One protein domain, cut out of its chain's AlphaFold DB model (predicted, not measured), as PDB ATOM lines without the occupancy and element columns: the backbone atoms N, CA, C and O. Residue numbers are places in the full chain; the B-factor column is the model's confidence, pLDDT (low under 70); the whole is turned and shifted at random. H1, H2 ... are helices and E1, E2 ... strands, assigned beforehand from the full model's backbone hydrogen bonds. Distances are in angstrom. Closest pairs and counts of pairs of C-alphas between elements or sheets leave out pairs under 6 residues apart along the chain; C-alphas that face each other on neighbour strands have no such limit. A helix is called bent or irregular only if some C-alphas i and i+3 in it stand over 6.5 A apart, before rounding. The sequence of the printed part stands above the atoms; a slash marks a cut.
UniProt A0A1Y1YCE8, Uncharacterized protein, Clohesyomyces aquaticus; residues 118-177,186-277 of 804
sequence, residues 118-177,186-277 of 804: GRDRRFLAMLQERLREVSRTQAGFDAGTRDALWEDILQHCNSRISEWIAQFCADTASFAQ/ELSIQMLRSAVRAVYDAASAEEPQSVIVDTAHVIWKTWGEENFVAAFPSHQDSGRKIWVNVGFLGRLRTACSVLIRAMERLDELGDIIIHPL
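Overview. This is residues 118 to 177 and 186 to 277 of the 804 residues of an uncharacterized protein of Clohesyomyces aquaticus (UniProt A0A1Y1YCE8). A long kinked helix, H6, runs as a spine through an elongated helical body. At one end of the body the helical hairpin of H1 and H2a packs on H6, with the short strand E1 beside H1; toward the other end H2b lies along H6, H4 crosses H6, H3 folds back beside H4, and the short H5 packs on residues 236 to 243 of H6. The bent helix H2 spans from one group to the other. The printed part has 152 residues, mostly helix, with six named helices followed by one named strand. It is only just compact, close to loose, with a radius of gyration of the C-alphas of 17.7 A and spans of 53 by 33 by 26 A.

Along the chain. H1, residues 118 to 136, is 27.7 A long and begins at C-alpha 118 (182.541, 102.701, 212.148). H2, residues 143 to 172, was assigned as one helix by its hydrogen bonds but is bent: C-alphas 156 and 159 are 7.9 A apart. Its arms H2a, residues 143 to 156, and H2b, residues 159 to 172, are each 20.1 A long and stand about perpendicular at 82 degrees. H3, residues 187 to 204, is 25.5 A long, and H4, residues 209 to 222, is 20.0 A long. H5 has residues 225 to 230. H6, residues 233 to 265, is 42.7 A long, with a kink of 43 degrees near residue 240; it is irregular, with C-alphas 234 and 237 9.0 A apart. E1, residues 273 to 276, ends at C-alpha 276 (190.947, 100.221, 218.043).

Arrangement. H6 and the bent helix H2, taken whole, are the hub, touching four other helices each. H6 touches H4 about perpendicular at 78 degrees, the C-alphas of His 217 and Gly 250 closest at 3.6 A. H2b touches H6 at a shallow tilt of 29 degrees, opposite ways; Phe 168 and Asn 245 have the closest C-alphas, 5.4 A apart. H3 and H4 form a helical hairpin at 19 degrees, with the C-alphas of Val 199 and Ile 212 closest at 5.6 A. H1 and H2a form another at 16 degrees, the C-alphas of Arg 130 and Leu 149 closest at 6.1 A. E1 pairs with no named strand; its closest C-alpha to H1 is that of Ile 274, 6.0 A from that of Gln 128. Every O i to N i+4 pair is within hydrogen-bond range in H1, H2a, H2b, H3, H4 and H5; in H6, 25 of 29 are.

Size, cuts and confidence. The two C-alphas farthest apart, those of Ser 234 and Asp 271, are 53.0 A apart. Residues 178 to 185 are not printed, and C-alphas 177 and 186 stand 21.0 A apart across the cut. Of the links that are printed whole, none is long. The mean pLDDT of the printed part is 81.5; residues under 70 include 137 to 143 and 186 to 191.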
ATOM      1  N   GLY A 118     182.014 102.681 213.523       89.44
ATOM      2  CA  GLY A 118     182.541 102.701 212.148       89.44
ATOM      3  C   GLY A 118     183.092 104.066 211.716       89.44
ATOM      4  O   GLY A 118     183.986 104.134 210.875       89.44
ATOM      5  N   ARG A 119     182.577 105.166 212.284       90.50
ATOM      6  CA  ARG A 119     183.140 106.514 212.093       90.50
ATOM      7  C   ARG A 119     184.494 106.641 212.796       90.50
ATOM      8  O   ARG A 119     185.454 107.047 212.155       90.50
ATOM      9  N   ASP A 120     184.570 106.218 214.055       92.12
ATOM     10  CA  ASP A 120     185.794 106.265 214.863       92.12
ATOM     11  C   ASP A 120     186.914 105.417 214.241       92.12
ATOM     12  O   ASP A 120     188.037 105.885 214.121       92.12
ATOM     13  N   ARG A 121     186.615 104.203 213.747       94.94
ATOM     14  CA  ARG A 121     187.619 103.357 213.067       94.94
ATOM     15  C   ARG A 121     188.223 104.023 211.832       94.94
ATOM     16  O   ARG A 121     189.422 103.911 211.616       94.94
ATOM     17  N   ARG A 122     187.392 104.683 211.017       95.50
ATOM     18  CA  ARG A 122     187.856 105.390 209.814       95.50
ATOM     19  C   ARG A 122     188.743 106.574 210.179       95.50
ATOM     20  O   ARG A 122     189.793 106.734 209.573       95.50
ATOM     21  N   PHE A 123     188.344 107.339 211.194       95.56
ATOM     22  CA  PHE A 123     189.154 108.432 211.720       95.56
ATOM     23  C   PHE A 123     190.493 107.936 212.270       95.56
ATOM     24  O   PHE A 123     191.520 108.457 211.878       95.56
ATOM     25  N   LEU A 124     190.516 106.890 213.096       97.31
ATOM     26  CA  LEU A 124     191.765 106.356 213.654       97.31
ATOM     27  C   LEU A 124     192.725 105.830 212.576       97.31
ATOM     28  O   LEU A 124     193.930 106.029 212.691       97.31
ATOM     29  N   ALA A 125     192.198 105.192 211.526       95.94
ATOM     30  CA  ALA A 125     193.005 104.742 210.393       95.94
ATOM     31  C   ALA A 125     193.594 105.923 209.605       95.94
ATOM     32  O   ALA A 125     194.776 105.910 209.287       95.94
ATOM     33  N   MET A 126     192.789 106.954 209.334       95.25
ATOM     34  CA  MET A 126     193.264 108.187 208.700       95.25
ATOM     35  C   MET A 126     194.311 108.891 209.577       95.25
ATOM     36  O   MET A 126     195.373 109.252 209.079       95.25
ATOM     37  N   LEU A 127     194.048 109.019 210.883       95.50
ATOM     38  CA  LEU A 127     194.923 109.694 211.841       95.50
ATOM     39  C   LEU A 127     196.299 109.030 211.873       95.50
ATOM     40  O   LEU A 127     197.308 109.722 211.864       95.50
ATOM     41  N   GLN A 128     196.346 107.697 211.861       95.12
ATOM     42  CA  GLN A 128     197.601 106.955 211.785       95.12
ATOM     43  C   GLN A 128     198.413 107.335 210.541       95.12
ATOM     44  O   GLN A 128     199.601 107.622 210.657       95.12
ATOM     45  N   GLU A 129     197.788 107.338 209.361       93.12
ATOM     46  CA  GLU A 129     198.489 107.652 208.112       93.12
ATOM     47  C   GLU A 129     198.958 109.112 208.083       93.12
ATOM     48  O   GLU A 129     200.128 109.355 207.798       93.12
ATOM     49  N   ARG A 130     198.115 110.068 208.501       91.88
ATOM     50  CA  ARG A 130     198.494 111.489 208.609       91.88
ATOM     51  C   ARG A 130     199.663 111.713 209.557       91.88
ATOM     52  O   ARG A 130     200.598 112.427 209.222       91.88
ATOM     53  N   LEU A 131     199.632 111.101 210.740       91.75
ATOM     54  CA  LEU A 131     200.711 111.252 211.716       91.75
ATOM     55  C   LEU A 131     202.030 110.674 211.181       91.75
ATOM     56  O   LEU A 131     203.075 111.303 211.328       91.75
ATOM     57  N   ARG A 132     201.989 109.531 210.485       90.31
ATOM     58  CA  ARG A 132     203.167 108.961 209.808       90.31
ATOM     59  C   ARG A 132     203.696 109.867 208.695       90.31
ATOM     60  O   ARG A 132     204.908 110.004 208.556       90.31
ATOM     61  N   GLU A 133     202.819 110.498 207.914       87.94
ATOM     62  CA  GLU A 133     203.204 111.507 206.913       87.94
ATOM     63  C   GLU A 133     203.900 112.714 207.572       87.94
ATOM     64  O   GLU A 133     204.964 113.131 207.111       87.94
ATOM     65  N   VAL A 134     203.373 113.211 208.699       84.94
ATOM     66  CA  VAL A 134     203.995 114.294 209.486       84.94
ATOM     67  C   VAL A 134     205.388 113.901 209.988       84.94
ATOM     68  O   VAL A 134     206.328 114.678 209.860       84.94
ATOM     69  N   SER A 135     205.568 112.683 210.507       83.38
ATOM     70  CA  SER A 135     206.888 112.230 210.973       83.38
ATOM     71  C   SER A 135     207.915 112.108 209.835       83.38
ATOM     72  O   SER A 135     209.077 112.466 210.005       83.38
ATOM     73  N   ARG A 136     207.495 111.673 208.639       80.25
ATOM     74  CA  ARG A 136     208.383 111.537 207.465       80.25
ATOM     75  C   ARG A 136     208.820 112.868 206.859       80.25
ATOM     76  O   ARG A 136     209.775 112.890 206.087       80.25
ATOM     77  N   THR A 137     208.118 113.955 207.165       69.50
ATOM     78  CA  THR A 137     208.340 115.281 206.574       69.50
ATOM     79  C   THR A 137     209.182 116.205 207.464       69.50
ATOM     80  O   THR A 137     209.184 117.419 207.253       69.50
ATOM     81  N   GLN A 138     209.945 115.655 208.424       53.50
ATOM     82  CA  GLN A 138     210.876 116.421 209.263       53.50
ATOM     83  C   GLN A 138     211.795 117.308 208.393       53.50
ATOM     84  O   GLN A 138     212.596 116.802 207.608       53.50
ATOM     85  N   ALA A 139     211.659 118.630 208.581       44.66
ATOM     86  CA  ALA A 139     212.205 119.759 207.807       44.66
ATOM     87  C   ALA A 139     211.259 120.400 206.754       44.66
ATOM     88  O   ALA A 139     211.492 120.379 205.549       44.66
ATOM     89  N   GLY A 140     210.245 121.123 207.243       46.09
ATOM     90  CA  GLY A 140     210.071 122.530 206.849       46.09
ATOM     91  C   GLY A 140     209.247 122.911 205.612       46.09
ATOM     92  O   GLY A 140     209.167 124.108 205.366       46.09
ATOM     93  N   PHE A 141     208.614 122.008 204.848       41.09
ATOM     94  CA  PHE A 141     207.968 122.440 203.585       41.09
ATOM     95  C   PHE A 141     206.646 121.775 203.154       41.09
ATOM     96  O   PHE A 141     206.240 121.982 202.013       41.09
ATOM     97  N   ASP A 142     205.923 121.051 204.017       61.91
ATOM     98  CA  ASP A 142     204.592 120.528 203.646       61.91
ATOM     99  C   ASP A 142     203.465 120.978 204.589       61.91
ATOM    100  O   ASP A 142     202.950 120.221 205.414       61.91
ATOM    101  N   ALA A 143     203.065 122.247 204.448       63.53
ATOM    102  CA  ALA A 143     201.864 122.787 205.091       63.53
ATOM    103  C   ALA A 143     200.599 121.979 204.733       63.53
ATOM    104  O   ALA A 143     199.714 121.831 205.572       63.53
ATOM    105  N   GLY A 144     200.554 121.368 203.541       80.19
ATOM    106  CA  GLY A 144     199.394 120.624 203.057       80.19
ATOM    107  C   GLY A 144     199.044 119.413 203.919       80.19
ATOM    108  O   GLY A 144     197.869 119.190 204.207       80.19
ATOM    109  N   THR A 145     200.040 118.657 204.391       80.31
ATOM    110  CA  THR A 145     199.804 117.503 205.280       80.31
ATOM    111  C   THR A 145     199.289 117.934 206.659       80.31
ATOM    112  O   THR A 145     198.374 117.306 207.202       80.31
ATOM    113  N   ARG A 146     199.829 119.023 207.227       83.75
ATOM    114  CA  ARG A 146     199.376 119.564 208.523       83.75
ATOM    115  C   ARG A 146     197.950 120.115 208.432       83.75
ATOM    116  O   ARG A 146     197.135 119.836 209.311       83.75
ATOM    117  N   ASP A 147     197.634 120.821 207.350       86.44
ATOM    118  CA  ASP A 147     196.290 121.340 207.088       86.44
ATOM    119  C   ASP A 147     195.291 120.202 206.839       86.44
ATOM    120  O   ASP A 147     194.184 120.223 207.373       86.44
ATOM    121  N   ALA A 148     195.692 119.148 206.120       89.56
ATOM    122  CA  ALA A 148     194.853 117.969 205.916       89.56
ATOM    123  C   ALA A 148     194.518 117.258 207.238       89.56
ATOM    124  O   ALA A 148     193.357 116.923 207.470       89.56
ATOM    125  N   LEU A 149     195.501 117.077 208.131       90.88
ATOM    126  CA  LEU A 149     195.262 116.534 209.473       90.88
ATOM    127  C   LEU A 149     194.262 117.399 210.258       90.88
ATOM    128  O   LEU A 149     193.387 116.865 210.944       90.88
ATOM    129  N   TRP A 150     194.383 118.724 210.158       92.56
ATOM    130  CA  TRP A 150     193.476 119.647 210.830       92.56
ATOM    131  C   TRP A 150     192.037 119.533 210.317       92.56
ATOM    132  O   TRP A 150     191.112 119.375 211.116       92.56
ATOM    133  N   GLU A 151     191.847 119.524 209.000       92.38
ATOM    134  CA  GLU A 151     190.532 119.349 208.375       92.38
ATOM    135  C   GLU A 151     189.897 117.998 208.734       92.38
ATOM    136  O   GLU A 151     188.710 117.917 209.066       92.38
ATOM    137  N   ASP A 152     190.701 116.934 208.761       93.38
ATOM    138  CA  ASP A 152     190.247 115.606 209.157       93.38
ATOM    139  C   ASP A 152     189.785 115.570 210.642       93.38
ATOM    140  O   ASP A 152     188.778 114.928 210.982       93.38
ATOM    141  N   ILE A 153     190.470 116.300 211.538       94.06
ATOM    142  CA  ILE A 153     190.068 116.485 212.946       94.06
ATOM    143  C   ILE A 153     188.746 117.254 213.047       94.06
ATOM    144  O   ILE A 153     187.839 116.813 213.769       94.06
ATOM    145  N   LEU A 154     188.610 118.369 212.322       93.38
ATOM    146  CA  LEU A 154     187.392 119.182 212.302       93.38
ATOM    147  C   LEU A 154     186.196 118.362 211.811       93.38
ATOM    148  O   LEU A 154     185.153 118.324 212.469       93.38
ATOM    149  N   GLN A 155     186.360 117.612 210.720       93.62
ATOM    150  CA  GLN A 155     185.302 116.765 210.179       93.62
ATOM    151  C   GLN A 155     184.854 115.694 211.184       93.62
ATOM    152  O   GLN A 155     183.652 115.431 211.329       93.62
ATOM    153  N   HIS A 156     185.796 115.073 211.903       94.00
ATOM    154  CA  HIS A 156     185.475 114.069 212.915       94.00
ATOM    155  C   HIS A 156     184.756 114.665 214.134       94.00
ATOM    156  O   HIS A 156     183.820 114.047 214.658       94.00
ATOM    157  N   CYS A 157     185.167 115.864 214.556       91.38
ATOM    158  CA  CYS A 157     184.662 116.555 215.742       91.38
ATOM    159  C   CYS A 157     183.473 117.489 215.464       91.38
ATOM    160  O   CYS A 157     182.931 118.049 216.414       91.38
ATOM    161  N   ASN A 158     183.018 117.617 214.213       91.56
ATOM    162  CA  ASN A 158     181.984 118.563 213.773       91.56
ATOM    163  C   ASN A 158     180.770 118.637 214.717       91.56
ATOM    164  O   ASN A 158     180.422 119.706 215.202       91.56
ATOM    165  N   SER A 159     180.172 117.491 215.072       88.38
ATOM    166  CA  SER A 159     179.005 117.464 215.972       88.38
ATOM    167  C   SER A 159     179.287 118.113 217.330       88.38
ATOM    168  O   SER A 159     178.397 118.720 217.915       88.38
ATOM    169  N   ARG A 160     180.508 117.955 217.844       85.81
ATOM    170  CA  ARG A 160     180.939 118.515 219.123       85.81
ATOM    171  C   ARG A 160     181.235 120.005 219.009       85.81
ATOM    172  O   ARG A 160     180.843 120.763 219.889       85.81
ATOM    173  N   ILE A 161     181.873 120.406 217.912       90.31
ATOM    174  CA  ILE A 161     182.174 121.804 217.600       90.31
ATOM    175  C   ILE A 161     180.875 122.594 217.453       90.31
ATOM    176  O   ILE A 161     180.727 123.629 218.091       90.31
ATOM    177  N   SER A 162     179.888 122.079 216.712       90.75
ATOM    178  CA  SER A 162     178.576 122.722 216.571       90.75
ATOM    179  C   SER A 162     177.876 122.941 217.913       90.75
ATOM    180  O   SER A 162     177.272 123.990 218.119       90.75
ATOM    181  N   GLU A 163     177.967 121.987 218.850       87.81
ATOM    182  CA  GLU A 163     177.430 122.166 220.207       87.81
ATOM    183  C   GLU A 163     178.145 123.295 220.964       87.81
ATOM    184  O   GLU A 163     177.489 124.090 221.637       87.81
ATOM    185  N   TRP A 164     179.475 123.367 220.868       89.38
ATOM    186  CA  TRP A 164     180.259 124.422 221.514       89.38
ATOM    187  C   TRP A 164     180.000 125.795 220.903       89.38
ATOM    188  O   TRP A 164     179.831 126.750 221.653       89.38
ATOM    189  N   ILE A 165     179.889 125.889 219.576       91.75
ATOM    190  CA  ILE A 165     179.521 127.124 218.875       91.75
ATOM    191  C   ILE A 165     178.125 127.577 219.310       91.75
ATOM    192  O   ILE A 165     177.945 128.732 219.683       91.75
ATOM    193  N   ALA A 166     177.142 126.672 219.335       90.44
ATOM    194  CA  ALA A 166     175.787 127.010 219.765       90.44
ATOM    195  C   ALA A 166     175.754 127.531 221.213       90.44
ATOM    196  O   ALA A 166     175.075 128.519 221.498       90.44
ATOM    197  N   GLN A 167     176.513 126.902 222.118       88.44
ATOM    198  CA  GLN A 167     176.628 127.346 223.509       88.44
ATOM    199  C   GLN A 167     177.351 128.696 223.621       88.44
ATOM    200  O   GLN A 167     176.879 129.582 224.331       88.44
ATOM    201  N   PHE A 168     178.445 128.883 222.876       90.56
ATOM    202  CA  PHE A 168     179.179 130.145 222.800       90.56
ATOM    203  C   PHE A 168     178.276 131.293 222.336       90.56
ATOM    204  O   PHE A 168     178.221 132.333 222.990       90.56
ATOM    205  N   CYS A 169     177.519 131.095 221.254       91.25
ATOM    206  CA  CYS A 169     176.583 132.094 220.750       91.25
ATOM    207  C   CYS A 169     175.492 132.410 221.776       91.25
ATOM    208  O   CYS A 169     175.199 133.582 222.003       91.25
ATOM    209  N   ALA A 170     174.927 131.394 222.438       89.81
ATOM    210  CA  ALA A 170     173.911 131.597 223.469       89.81
ATOM    211  C   ALA A 170     174.427 132.443 224.647       89.81
ATOM    212  O   ALA A 170     173.725 133.345 225.101       89.81
ATOM    213  N   ASP A 171     175.658 132.192 225.102       87.06
ATOM    214  CA  ASP A 171     176.264 132.916 226.227       87.06
ATOM    215  C   ASP A 171     176.787 134.317 225.833       87.06
ATOM    216  O   ASP A 171     176.926 135.184 226.696       87.06
ATOM    217  N   THR A 172     177.028 134.569 224.539       87.38
ATOM    218  CA  THR A 172     177.586 135.838 224.017       87.38
ATOM    219  C   THR A 172     176.519 136.772 223.419       87.38
ATOM    220  O   THR A 172     176.763 137.968 223.249       87.38
ATOM    221  N   ALA A 173     175.310 136.276 223.129       83.62
ATOM    222  CA  ALA A 173     174.268 137.008 222.400       83.62
ATOM    223  C   ALA A 173     173.848 138.346 223.038       83.62
ATOM    224  O   ALA A 173     173.566 139.302 222.316       83.62
ATOM    225  N   SER A 174     173.813 138.446 224.371       75.94
ATOM    226  CA  SER A 174     173.462 139.697 225.059       75.94
ATOM    227  C   SER A 174     174.564 140.754 224.950       75.94
ATOM    228  O   SER A 174     174.266 141.935 224.812       75.94
ATOM    229  N   PHE A 175     175.829 140.328 224.966       70.50
ATOM    230  CA  PHE A 175     177.002 141.198 224.832       70.50
ATOM    231  C   PHE A 175     177.161 141.721 223.399       70.50
ATOM    232  O   PHE A 175     177.413 142.897 223.162       70.50
ATOM    233  N   ALA A 176     176.920 140.841 222.434       64.69
ATOM    234  CA  ALA A 176     176.882 141.124 221.008       64.69
ATOM    235  C   ALA A 176     175.942 142.283 220.598       64.69
ATOM    236  O   ALA A 176     176.104 142.858 219.522       64.69
ATOM    237  N   GLN A 177     174.930 142.588 221.416       64.75
ATOM    238  CA  GLN A 177     173.883 143.574 221.120       64.75
ATOM    239  C   GLN A 177     174.111 144.929 221.809       64.75
ATOM    240  O   GLN A 177     173.482 145.919 221.434       64.75
ATOM    241  N   GLU A 186     191.200 150.578 228.476       60.81
ATOM    242  CA  GLU A 186     192.530 150.229 227.980       60.81
ATOM    243  C   GLU A 186     192.482 149.520 226.607       60.81
ATOM    244  O   GLU A 186     191.561 148.748 226.316       60.81
ATOM    245  N   LEU A 187     193.465 149.785 225.736       62.69
ATOM    246  CA  LEU A 187     193.516 149.275 224.353       62.69
ATOM    247  C   LEU A 187     193.427 147.737 224.287       62.69
ATOM    248  O   LEU A 187     192.766 147.184 223.405       62.69
ATOM    249  N   SER A 188     194.044 147.062 225.254       57.81
ATOM    250  CA  SER A 188     194.028 145.611 225.463       57.81
ATOM    251  C   SER A 188     192.591 145.063 225.571       57.81
ATOM    252  O   SER A 188     192.187 144.180 224.809       57.81
ATOM    253  N   ILE A 189     191.763 145.660 226.427       66.56
ATOM    254  CA  ILE A 189     190.355 145.283 226.633       66.56
ATOM    255  C   ILE A 189     189.528 145.479 225.353       66.56
ATOM    256  O   ILE A 189     188.667 144.655 225.027       66.56
ATOM    257  N   GLN A 190     189.785 146.552 224.596       69.06
ATOM    258  CA  GLN A 190     189.096 146.810 223.325       69.06
ATOM    259  C   GLN A 190     189.436 145.760 222.263       69.06
ATOM    260  O   GLN A 190     188.539 145.279 221.562       69.06
ATOM    261  N   MET A 191     190.709 145.365 222.168       67.25
ATOM    262  CA  MET A 191     191.149 144.286 221.281       67.25
ATOM    263  C   MET A 191     190.492 142.955 221.651       67.25
ATOM    264  O   MET A 191     189.959 142.281 220.768       67.25
ATOM    265  N   LEU A 192     190.449 142.606 222.941       75.31
ATOM    266  CA  LEU A 192     189.820 141.367 223.394       75.31
ATOM    267  C   LEU A 192     188.323 141.321 223.059       75.31
ATOM    268  O   LEU A 192     187.840 140.351 222.474       75.31
ATOM    269  N   ARG A 193     187.584 142.388 223.387       76.62
ATOM    270  CA  ARG A 193     186.148 142.498 223.075       76.62
ATOM    271  C   ARG A 193     185.887 142.387 221.572       76.62
ATOM    272  O   ARG A 193     184.931 141.725 221.169       76.62
ATOM    273  N   SER A 194     186.754 142.984 220.755       76.44
ATOM    274  CA  SER A 194     186.673 142.908 219.292       76.44
ATOM    275  C   SER A 194     186.945 141.493 218.774       76.44
ATOM    276  O   SER A 194     186.235 141.024 217.889       76.44
ATOM    277  N   ALA A 195     187.910 140.778 219.358       78.19
ATOM    278  CA  ALA A 195     188.205 139.390 219.007       78.19
ATOM    279  C   ALA A 195     187.049 138.443 219.381       78.19
ATOM    280  O   ALA A 195     186.612 137.647 218.553       78.19
ATOM    281  N   VAL A 196     186.485 138.570 220.588       84.44
ATOM    282  CA  VAL A 196     185.295 137.802 221.010       84.44
ATOM    283  C   VAL A 196     184.112 138.085 220.084       84.44
ATOM    284  O   VAL A 196     183.398 137.163 219.681       84.44
ATOM    285  N   ARG A 197     183.926 139.353 219.698       84.62
ATOM    286  CA  ARG A 197     182.905 139.749 218.728       84.62
ATOM    287  C   ARG A 197     183.144 139.121 217.354       84.62
ATOM    288  O   ARG A 197     182.190 138.624 216.770       84.62
ATOM    289  N   ALA A 198     184.387 139.065 216.881       84.12
ATOM    290  CA  ALA A 198     184.732 138.417 215.618       84.12
ATOM    291  C   ALA A 198     184.384 136.917 215.617       84.12
ATOM    292  O   ALA A 198     183.807 136.435 214.646       84.12
ATOM    293  N   VAL A 199     184.643 136.192 216.718       87.38
ATOM    294  CA  VAL A 199     184.216 134.783 216.860       87.38
ATOM    295  C   VAL A 199     182.693 134.664 216.785       87.38
ATOM    296  O   VAL A 199     182.171 133.781 216.106       87.38
ATOM    297  N   TYR A 200     181.969 135.559 217.463       90.06
ATOM    298  CA  TYR A 200     180.504 135.568 217.454       90.06
ATOM    299  C   TYR A 200     179.926 135.869 216.069       90.06
ATOM    300  O   TYR A 200     178.983 135.205 215.638       90.06
ATOM    301  N   ASP A 201     180.486 136.854 215.371       87.00
ATOM    302  CA  ASP A 201     180.030 137.259 214.044       87.00
ATOM    303  C   ASP A 201     180.329 136.163 213.013       87.00
ATOM    304  O   ASP A 201     179.434 135.803 212.251       87.00
ATOM    305  N   ALA A 202     181.513 135.538 213.062       88.25
ATOM    306  CA  ALA A 202     181.854 134.384 212.227       88.25
ATOM    307  C   ALA A 202     180.912 133.193 212.474       88.25
ATOM    308  O   ALA A 202     180.395 132.590 211.534       88.25
ATOM    309  N   ALA A 203     180.619 132.888 213.742       90.12
ATOM    310  CA  ALA A 203     179.664 131.843 214.099       90.12
ATOM    311  C   ALA A 203     178.233 132.152 213.630       90.12
ATOM    312  O   ALA A 203     177.512 131.249 213.210       90.12
ATOM    313  N   SER A 204     177.823 133.421 213.688       87.94
ATOM    314  CA  SER A 204     176.496 133.873 213.252       87.94
ATOM    315  C   SER A 204     176.351 133.899 211.729       87.94
ATOM    316  O   SER A 204     175.249 133.711 211.221       87.94
ATOM    317  N   ALA A 205     177.450 134.130 211.010       88.06
ATOM    318  CA  ALA A 205     177.520 134.103 209.551       88.06
ATOM    319  C   ALA A 205     177.706 132.686 208.971       88.06
ATOM    320  O   ALA A 205     177.795 132.544 207.756       88.06
ATOM    321  N   GLU A 206     177.740 131.651 209.821       88.00
ATOM    322  CA  GLU A 206     178.009 130.260 209.429       88.00
ATOM    323  C   GLU A 206     179.343 130.096 208.668       88.00
ATOM    324  O   GLU A 206     179.466 129.263 207.768       88.00
ATOM    325  N   GLU A 207     180.361 130.878 209.051       88.94
ATOM    326  CA  GLU A 207     181.726 130.742 208.530       88.94
ATOM    327  C   GLU A 207     182.309 129.343 208.833       88.94
ATOM    328  O   GLU A 207     181.850 128.651 209.754       88.94
ATOM    329  N   PRO A 208     183.348 128.898 208.095       88.88
ATOM    330  CA  PRO A 208     183.981 127.605 208.329       88.88
ATOM    331  C   PRO A 208     184.407 127.405 209.790       88.88
ATOM    332  O   PRO A 208     184.972 128.294 210.429       88.88
ATOM    333  N   GLN A 209     184.193 126.192 210.312       89.31
ATOM    334  CA  GLN A 209     184.535 125.851 211.700       89.31
ATOM    335  C   GLN A 209     186.016 126.075 212.026       89.31
ATOM    336  O   GLN A 209     186.326 126.415 213.165       89.31
ATOM    337  N   SER A 210     186.909 125.922 211.043       87.75
ATOM    338  CA  SER A 210     188.337 126.228 211.171       87.75
ATOM    339  C   SER A 210     188.566 127.673 211.612       87.75
ATOM    340  O   SER A 210     189.210 127.892 212.630       87.75
ATOM    341  N   VAL A 211     187.939 128.647 210.943       86.38
ATOM    342  CA  VAL A 211     188.064 130.082 211.261       86.38
ATOM    343  C   VAL A 211     187.617 130.376 212.693       86.38
ATOM    344  O   VAL A 211     188.301 131.083 213.435       86.38
ATOM    345  N   ILE A 212     186.483 129.805 213.106       87.81
ATOM    346  CA  ILE A 212     185.911 130.015 214.443       87.81
ATOM    347  C   ILE A 212     186.830 129.418 215.516       87.81
ATOM    348  O   ILE A 212     187.126 130.071 216.518       87.81
ATOM    349  N   VAL A 213     187.294 128.183 215.304       86.69
ATOM    350  CA  VAL A 213     188.157 127.467 216.250       86.69
ATOM    351  C   VAL A 213     189.547 128.099 216.338       86.69
ATOM    352  O   VAL A 213     190.055 128.252 217.447       86.69
ATOM    353  N   ASP A 214     190.140 128.514 215.219       81.38
ATOM    354  CA  ASP A 214     191.457 129.157 215.188       81.38
ATOM    355  C   ASP A 214     191.416 130.535 215.860       81.38
ATOM    356  O   ASP A 214     192.282 130.857 216.674       81.38
ATOM    357  N   THR A 215     190.361 131.319 215.624       79.06
ATOM    358  CA  THR A 215     190.180 132.607 216.314       79.06
ATOM    359  C   THR A 215     189.983 132.402 217.819       79.06
ATOM    360  O   THR A 215     190.604 133.093 218.627       79.06
ATOM    361  N   ALA A 216     189.178 131.411 218.224       81.38
ATOM    362  CA  ALA A 216     189.024 131.058 219.635       81.38
ATOM    363  C   ALA A 216     190.337 130.553 220.259       81.38
ATOM    364  O   ALA A 216     190.619 130.854 221.416       81.38
ATOM    365  N   HIS A 217     191.159 129.824 219.500       79.75
ATOM    366  CA  HIS A 217     192.479 129.379 219.936       79.75
ATOM    367  C   HIS A 217     193.420 130.556 220.203       79.75
ATOM    368  O   HIS A 217     194.052 130.579 221.255       79.75
ATOM    369  N   VAL A 218     193.470 131.549 219.310       73.19
ATOM    370  CA  VAL A 218     194.273 132.764 219.518       73.19
ATOM    371  C   VAL A 218     193.836 133.479 220.793       73.19
ATOM    372  O   VAL A 218     194.665 133.748 221.653       73.19
ATOM    373  N   ILE A 219     192.531 133.702 220.981       72.19
ATOM    374  CA  ILE A 219     192.013 134.345 222.200       72.19
ATOM    375  C   ILE A 219     192.402 133.547 223.450       72.19
ATOM    376  O   ILE A 219     192.888 134.120 224.420       72.19
ATOM    377  N   TRP A 220     192.218 132.225 223.419       72.81
ATOM    378  CA  TRP A 220     192.566 131.349 224.536       72.81
ATOM    379  C   TRP A 220     194.062 131.384 224.882       72.81
ATOM    380  O   TRP A 220     194.428 131.238 226.042       72.81
ATOM    381  N   LYS A 221     194.935 131.549 223.882       63.53
ATOM    382  CA  LYS A 221     196.393 131.571 224.062       63.53
ATOM    383  C   LYS A 221     196.920 132.934 224.497       63.53
ATOM    384  O   LYS A 221     197.941 132.988 225.169       63.53
ATOM    385  N   THR A 222     196.250 134.012 224.101       59.97
ATOM    386  CA  THR A 222     196.700 135.384 224.362       59.97
ATOM    387  C   THR A 222     196.259 135.913 225.727       59.97
ATOM    388  O   THR A 222     196.948 136.755 226.289       59.97
ATOM    389  N   TRP A 223     195.126 135.456 226.266       60.47
ATOM    390  CA  TRP A 223     194.522 136.050 227.465       60.47
ATOM    391  C   TRP A 223     194.474 135.048 228.621       60.47
ATOM    392  O   TRP A 223     194.162 133.887 228.409       60.47
ATOM    393  N   GLY A 224     194.765 135.477 229.850       61.44
ATOM    394  CA  GLY A 224     194.481 134.686 231.057       61.44
ATOM    395  C   GLY A 224     193.010 134.808 231.476       61.44
ATOM    396  O   GLY A 224     192.351 135.776 231.096       61.44
ATOM    397  N   GLU A 225     192.491 133.868 232.278       70.38
ATOM    398  CA  GLU A 225     191.087 133.906 232.743       70.38
ATOM    399  C   GLU A 225     190.758 135.224 233.447       70.38
ATOM    400  O   GLU A 225     189.731 135.834 233.157       70.38
ATOM    401  N   GLU A 226     191.626 135.669 234.350       69.31
ATOM    402  CA  GLU A 226     191.393 136.858 235.170       69.31
ATOM    403  C   GLU A 226     191.317 138.118 234.316       69.31
ATOM    404  O   GLU A 226     190.310 138.824 234.355       69.31
ATOM    405  N   ASN A 227     192.310 138.326 233.447       68.44
ATOM    406  CA  ASN A 227     192.340 139.436 232.495       68.44
ATOM    407  C   ASN A 227     191.157 139.381 231.521       68.44
ATOM    408  O   ASN A 227     190.566 140.410 231.183       68.44
ATOM    409  N   PHE A 228     190.761 138.176 231.095       74.38
ATOM    410  CA  PHE A 228     189.597 138.000 230.240       74.38
ATOM    411  C   PHE A 228     188.319 138.402 230.970       74.38
ATOM    412  O   PHE A 228     187.543 139.186 230.442       74.38
ATOM    413  N   VAL A 229     188.083 137.906 232.186       77.25
ATOM    414  CA  VAL A 229     186.876 138.206 232.972       77.25
ATOM    415  C   VAL A 229     186.840 139.675 233.401       77.25
ATOM    416  O   VAL A 229     185.767 140.284 233.363       77.25
ATOM    417  N   ALA A 230     187.988 140.270 233.735       72.88
ATOM    418  CA  ALA A 230     188.128 141.684 234.076       72.88
ATOM    419  C   ALA A 230     187.709 142.611 232.924       72.88
ATOM    420  O   ALA A 230     187.140 143.675 233.163       72.88
ATOM    421  N   ALA A 231     187.854 142.170 231.670       70.19
ATOM    422  CA  ALA A 231     187.324 142.880 230.507       70.19
ATOM    423  C   ALA A 231     185.778 142.934 230.456       70.19
ATOM    424  O   ALA A 231     185.214 143.643 229.609       70.19
ATOM    425  N   PHE A 232     185.075 142.245 231.367       70.69
ATOM    426  CA  PHE A 232     183.611 142.212 231.495       70.69
ATOM    427  C   PHE A 232     183.138 142.606 232.914       70.69
ATOM    428  O   PHE A 232     182.445 141.821 233.570       70.69
ATOM    429  N   PRO A 233     183.430 143.829 233.399       63.41
ATOM    430  CA  PRO A 233     183.198 144.208 234.799       63.41
ATOM    431  C   PRO A 233     181.717 144.146 235.206       63.41
ATOM    432  O   PRO A 233     181.388 143.653 236.281       63.41
ATOM    433  N   SER A 234     180.797 144.542 234.321       66.38
ATOM    434  CA  SER A 234     179.349 144.494 234.586       66.38
ATOM    435  C   SER A 234     178.730 143.095 234.439       66.38
ATOM    436  O   SER A 234     177.554 142.909 234.751       66.38
ATOM    437  N   HIS A 235     179.489 142.108 233.943       69.94
ATOM    438  CA  HIS A 235     178.992 140.776 233.580       69.94
ATOM    439  C   HIS A 235     180.039 139.666 233.796       69.94
ATOM    440  O   HIS A 235     180.203 138.806 232.931       69.94
ATOM    441  N   GLN A 236     180.725 139.650 234.942       74.75
ATOM    442  CA  GLN A 236     181.815 138.697 235.218       74.75
ATOM    443  C   GLN A 236     181.396 137.221 235.060       74.75
ATOM    444  O   GLN A 236     182.120 136.434 234.452       74.75
ATOM    445  N   ASP A 237     180.190 136.849 235.503       75.88
ATOM    446  CA  ASP A 237     179.653 135.490 235.317       75.88
ATOM    447  C   ASP A 237     179.473 135.115 233.838       75.88
ATOM    448  O   ASP A 237     179.703 133.968 233.446       75.88
ATOM    449  N   SER A 238     179.051 136.068 233.004       77.69
ATOM    450  CA  SER A 238     178.920 135.857 231.560       77.69
ATOM    451  C   SER A 238     180.290 135.834 230.889       77.69
ATOM    452  O   SER A 238     180.542 134.933 230.097       77.69
ATOM    453  N   GLY A 239     181.201 136.744 231.253       78.81
ATOM    454  CA  GLY A 239     182.585 136.756 230.770       78.81
ATOM    455  C   GLY A 239     183.285 135.423 231.023       78.81
ATOM    456  O   GLY A 239     183.889 134.847 230.125       78.81
ATOM    457  N   ARG A 240     183.081 134.844 232.206       80.69
ATOM    458  CA  ARG A 240     183.601 133.524 232.574       80.69
ATOM    459  C   ARG A 240     182.986 132.373 231.777       80.69
ATOM    460  O   ARG A 240     183.694 131.453 231.376       80.69
ATOM    461  N   LYS A 241     181.677 132.401 231.504       82.44
ATOM    462  CA  LYS A 241     181.042 131.409 230.608       82.44
ATOM    463  C   LYS A 241     181.593 131.503 229.188       82.44
ATOM    464  O   LYS A 241     181.885 130.475 228.582       82.44
ATOM    465  N   ILE A 242     181.767 132.723 228.682       84.69
ATOM    466  CA  ILE A 242     182.351 132.984 227.364       84.69
ATOM    467  C   ILE A 242     183.790 132.457 227.325       84.69
ATOM    468  O   ILE A 242     184.112 131.700 226.414       84.69
ATOM    469  N   TRP A 243     184.610 132.754 228.336       82.19
ATOM    470  CA  TRP A 243     185.981 132.248 228.469       82.19
ATOM    471  C   TRP A 243     186.053 130.718 228.396       82.19
ATOM    472  O   TRP A 243     186.798 130.147 227.599       82.19
ATOM    473  N   VAL A 244     185.199 130.035 229.162       79.56
ATOM    474  CA  VAL A 244     185.075 128.570 229.140       79.56
ATOM    475  C   VAL A 244     184.688 128.064 227.743       79.56
ATOM    476  O   VAL A 244     185.245 127.084 227.254       79.56
ATOM    477  N   ASN A 245     183.755 128.716 227.054       82.88
ATOM    478  CA  ASN A 245     183.375 128.305 225.702       82.88
ATOM    479  C   ASN A 245     184.501 128.541 224.678       82.88
ATOM    480  O   ASN A 245     184.736 127.678 223.831       82.88
ATOM    481  N   VAL A 246     185.239 129.651 224.793       81.69
ATOM    482  CA  VAL A 246     186.440 129.934 223.990       81.69
ATOM    483  C   VAL A 246     187.490 128.840 224.197       81.69
ATOM    484  O   VAL A 246     187.992 128.289 223.220       81.69
ATOM    485  N   GLY A 247     187.743 128.429 225.443       77.62
ATOM    486  CA  GLY A 247     188.653 127.322 225.746       77.62
ATOM    487  C   GLY A 247     188.194 125.977 225.182       77.62
ATOM    488  O   GLY A 247     189.011 125.197 224.692       77.62
ATOM    489  N   PHE A 248     186.887 125.692 225.186       79.81
ATOM    490  CA  PHE A 248     186.354 124.487 224.540       79.81
ATOM    491  C   PHE A 248     186.548 124.465 223.028       79.81
ATOM    492  O   PHE A 248     186.777 123.391 222.480       79.81
ATOM    493  N   LEU A 249     186.459 125.614 222.364       81.44
ATOM    494  CA  LEU A 249     186.718 125.717 220.933       81.44
ATOM    495  C   LEU A 249     188.226 125.617 220.660       81.44
ATOM    496  O   LEU A 249     188.662 124.715 219.946       81.44
ATOM    497  N   GLY A 250     189.034 126.464 221.304       77.44
ATOM    498  CA  GLY A 250     190.472 126.583 221.050       77.44
ATOM    499  C   GLY A 250     191.304 125.339 221.392       77.44
ATOM    500  O   GLY A 250     192.351 125.108 220.784       77.44
ATOM    501  N   ARG A 251     190.841 124.489 222.318       78.50
ATOM    502  CA  ARG A 251     191.557 123.264 222.726       78.50
ATOM    503  C   ARG A 251     191.759 122.248 221.603       78.50
ATOM    504  O   ARG A 251     192.731 121.503 221.657       78.50
ATOM    505  N   LEU A 252     190.883 122.196 220.592       80.81
ATOM    506  CA  LEU A 252     191.064 121.270 219.463       80.81
ATOM    507  C   LEU A 252     192.299 121.632 218.640       80.81
ATOM    508  O   LEU A 252     193.028 120.743 218.203       80.81
ATOM    509  N   ARG A 253     192.559 122.933 218.474       79.81
ATOM    510  CA  ARG A 253     193.757 123.411 217.789       79.81
ATOM    511  C   ARG A 253     195.007 123.082 218.602       79.81
ATOM    512  O   ARG A 253     195.966 122.558 218.046       79.81
ATOM    513  N   THR A 254     194.950 123.255 219.925       76.88
ATOM    514  CA  THR A 254     196.013 122.805 220.838       76.88
ATOM    515  C   THR A 254     196.270 121.301 220.718       76.88
ATOM    516  O   THR A 254     197.425 120.888 220.650       76.88
ATOM    517  N   ALA A 255     195.216 120.482 220.636       80.12
ATOM    518  CA  ALA A 255     195.337 119.041 220.433       80.12
ATOM    519  C   ALA A 255     196.126 118.725 219.157       80.12
ATOM    520  O   ALA A 255     197.106 117.989 219.214       80.12
ATOM    521  N   CYS A 256     195.737 119.330 218.029       83.75
ATOM    522  CA  CYS A 256     196.412 119.153 216.744       83.75
ATOM    523  C   CYS A 256     197.905 119.514 216.835       83.75
ATOM    524  O   CYS A 256     198.757 118.695 216.485       83.75
ATOM    525  N   SER A 257     198.230 120.680 217.403       78.56
ATOM    526  CA  SER A 257     199.615 121.130 217.584       78.56
ATOM    527  C   SER A 257     200.438 120.179 218.457       78.56
ATOM    528  O   SER A 257     201.591 119.901 218.141       78.56
ATOM    529  N   VAL A 258     199.861 119.633 219.534       78.94
ATOM    530  CA  VAL A 258     200.557 118.667 220.400       78.94
ATOM    531  C   VAL A 258     200.788 117.336 219.687       78.94
ATOM    532  O   VAL A 258     201.857 116.753 219.852       78.94
ATOM    533  N   LEU A 259     199.835 116.861 218.878       85.00
ATOM    534  CA  LEU A 259     200.029 115.645 218.083       85.00
ATOM    535  C   LEU A 259     201.156 115.826 217.061       85.00
ATOM    536  O   LEU A 259     202.040 114.978 216.998       85.00
ATOM    537  N   ILE A 260     201.171 116.943 216.325       81.62
ATOM    538  CA  ILE A 260     202.243 117.271 215.370       81.62
ATOM    539  C   ILE A 260     203.590 117.341 216.095       81.62
ATOM    540  O   ILE A 260     204.526 116.637 215.725       81.62
ATOM    541  N   ARG A 261     203.659 118.096 217.198       77.62
ATOM    542  CA  ARG A 261     204.874 118.229 218.011       77.62
ATOM    543  C   ARG A 261     205.375 116.884 218.536       77.62
ATOM    544  O   ARG A 261     206.582 116.669 218.607       77.62
ATOM    545  N   ALA A 262     204.476 115.987 218.938       81.88
ATOM    546  CA  ALA A 262     204.842 114.645 219.372       81.88
ATOM    547  C   ALA A 262     205.456 113.837 218.225       81.88
ATOM    548  O   ALA A 262     206.500 113.231 218.429       81.88
ATOM    549  N   MET A 263     204.872 113.880 217.024       85.25
ATOM    550  CA  MET A 263     205.435 113.201 215.847       85.25
ATOM    551  C   MET A 263     206.789 113.769 215.416       85.25
ATOM    552  O   MET A 263     207.616 113.037 214.884       85.25
ATOM    553  N   GLU A 264     207.016 115.064 215.636       79.00
ATOM    554  CA  GLU A 264     208.271 115.735 215.290       79.00
ATOM    555  C   GLU A 264     209.384 115.488 216.312       79.00
ATOM    556  O   GLU A 264     210.550 115.499 215.929       79.00
ATOM    557  N   ARG A 265     209.044 115.289 217.595       78.62
ATOM    558  CA  ARG A 265     210.020 115.215 218.701       78.62
ATOM    559  C   ARG A 265     210.185 113.833 219.338       78.62
ATOM    560  O   ARG A 265     211.081 113.672 220.163       78.62
ATOM    561  N   LEU A 266     209.308 112.873 219.045       82.19
ATOM    562  CA  LEU A 266     209.369 111.513 219.586       82.19
ATOM    563  C   LEU A 266     209.565 110.522 218.441       82.19
ATOM    564  O   LEU A 266     208.597 110.089 217.812       82.19
ATOM    565  N   ASP A 267     210.819 110.143 218.199       86.06
ATOM    566  CA  ASP A 267     211.202 109.247 217.103       86.06
ATOM    567  C   ASP A 267     210.456 107.904 217.162       86.06
ATOM    568  O   ASP A 267     210.096 107.338 216.129       86.06
ATOM    569  N   GLU A 268     210.130 107.408 218.365       86.88
ATOM    570  CA  GLU A 268     209.385 106.157 218.525       86.88
ATOM    571  C   GLU A 268     207.954 106.189 217.954       86.88
ATOM    572  O   GLU A 268     207.340 105.133 217.778       86.88
ATOM    573  N   LEU A 269     207.402 107.378 217.680       88.62
ATOM    574  CA  LEU A 269     206.067 107.527 217.101       88.62
ATOM    575  C   LEU A 269     206.069 107.429 215.571       88.62
ATOM    576  O   LEU A 269     204.994 107.278 214.994       88.62
ATOM    577  N   GLY A 270     207.227 107.484 214.902       85.50
ATOM    578  CA  GLY A 270     207.292 107.603 213.440       85.50
ATOM    579  C   GLY A 270     206.579 106.490 212.667       85.50
ATOM    580  O   GLY A 270     205.967 106.752 211.631       85.50
ATOM    581  N   ASP A 271     206.549 105.275 213.222       87.44
ATOM    582  CA  ASP A 271     205.844 104.114 212.661       87.44
ATOM    583  C   ASP A 271     204.638 103.658 213.507       87.44
ATOM    584  O   ASP A 271     204.166 102.523 213.377       87.44
ATOM    585  N   ILE A 272     204.088 104.546 214.346       93.31
ATOM    586  CA  ILE A 272     202.990 104.249 215.282       93.31
ATOM    587  C   ILE A 272     201.849 103.453 214.634       93.31
ATOM    588  O   ILE A 272     201.390 103.766 213.532       93.31
ATOM    589  N   ILE A 273     201.369 102.425 215.333       95.19
ATOM    590  CA  ILE A 273     200.177 101.654 214.956       95.19
ATOM    591  C   ILE A 273     199.027 102.062 215.874       95.19
ATOM    592  O   ILE A 273     199.143 101.954 217.089       95.19
ATOM    593  N   ILE A 274     197.892 102.482 215.324       96.44
ATOM    594  CA  ILE A 274     196.702 102.821 216.105       96.44
ATOM    595  C   ILE A 274     195.723 101.644 216.066       96.44
ATOM    596  O   ILE A 274     195.116 101.340 215.040       96.44
ATOM    597  N   HIS A 275     195.545 100.976 217.208       95.31
ATOM    598  CA  HIS A 275     194.718  99.780 217.333       95.31
ATOM    599  C   HIS A 275     193.396 100.060 218.074       95.31
ATOM    600  O   HIS A 275     193.392 100.215 219.298       95.31
ATOM    601  N   PRO A 276     192.239 100.077 217.385       96.19
ATOM    602  CA  PRO A 276     190.947 100.221 218.043       96.19
ATOM    603  C   PRO A 276     190.551  98.935 218.783       96.19
ATOM    604  O   PRO A 276     190.221  97.917 218.166       96.19
ATOM    605  N   LEU A 277     190.509  99.003 220.114       93.06
ATOM    606  CA  LEU A 277     190.138  97.894 220.983       93.06
ATOM    607  C   LEU A 277     188.693  97.459 220.717       93.06
ATOM    608  O   LEU A 277     187.734  98.230 220.834       93.06
TER     609      LEU A 277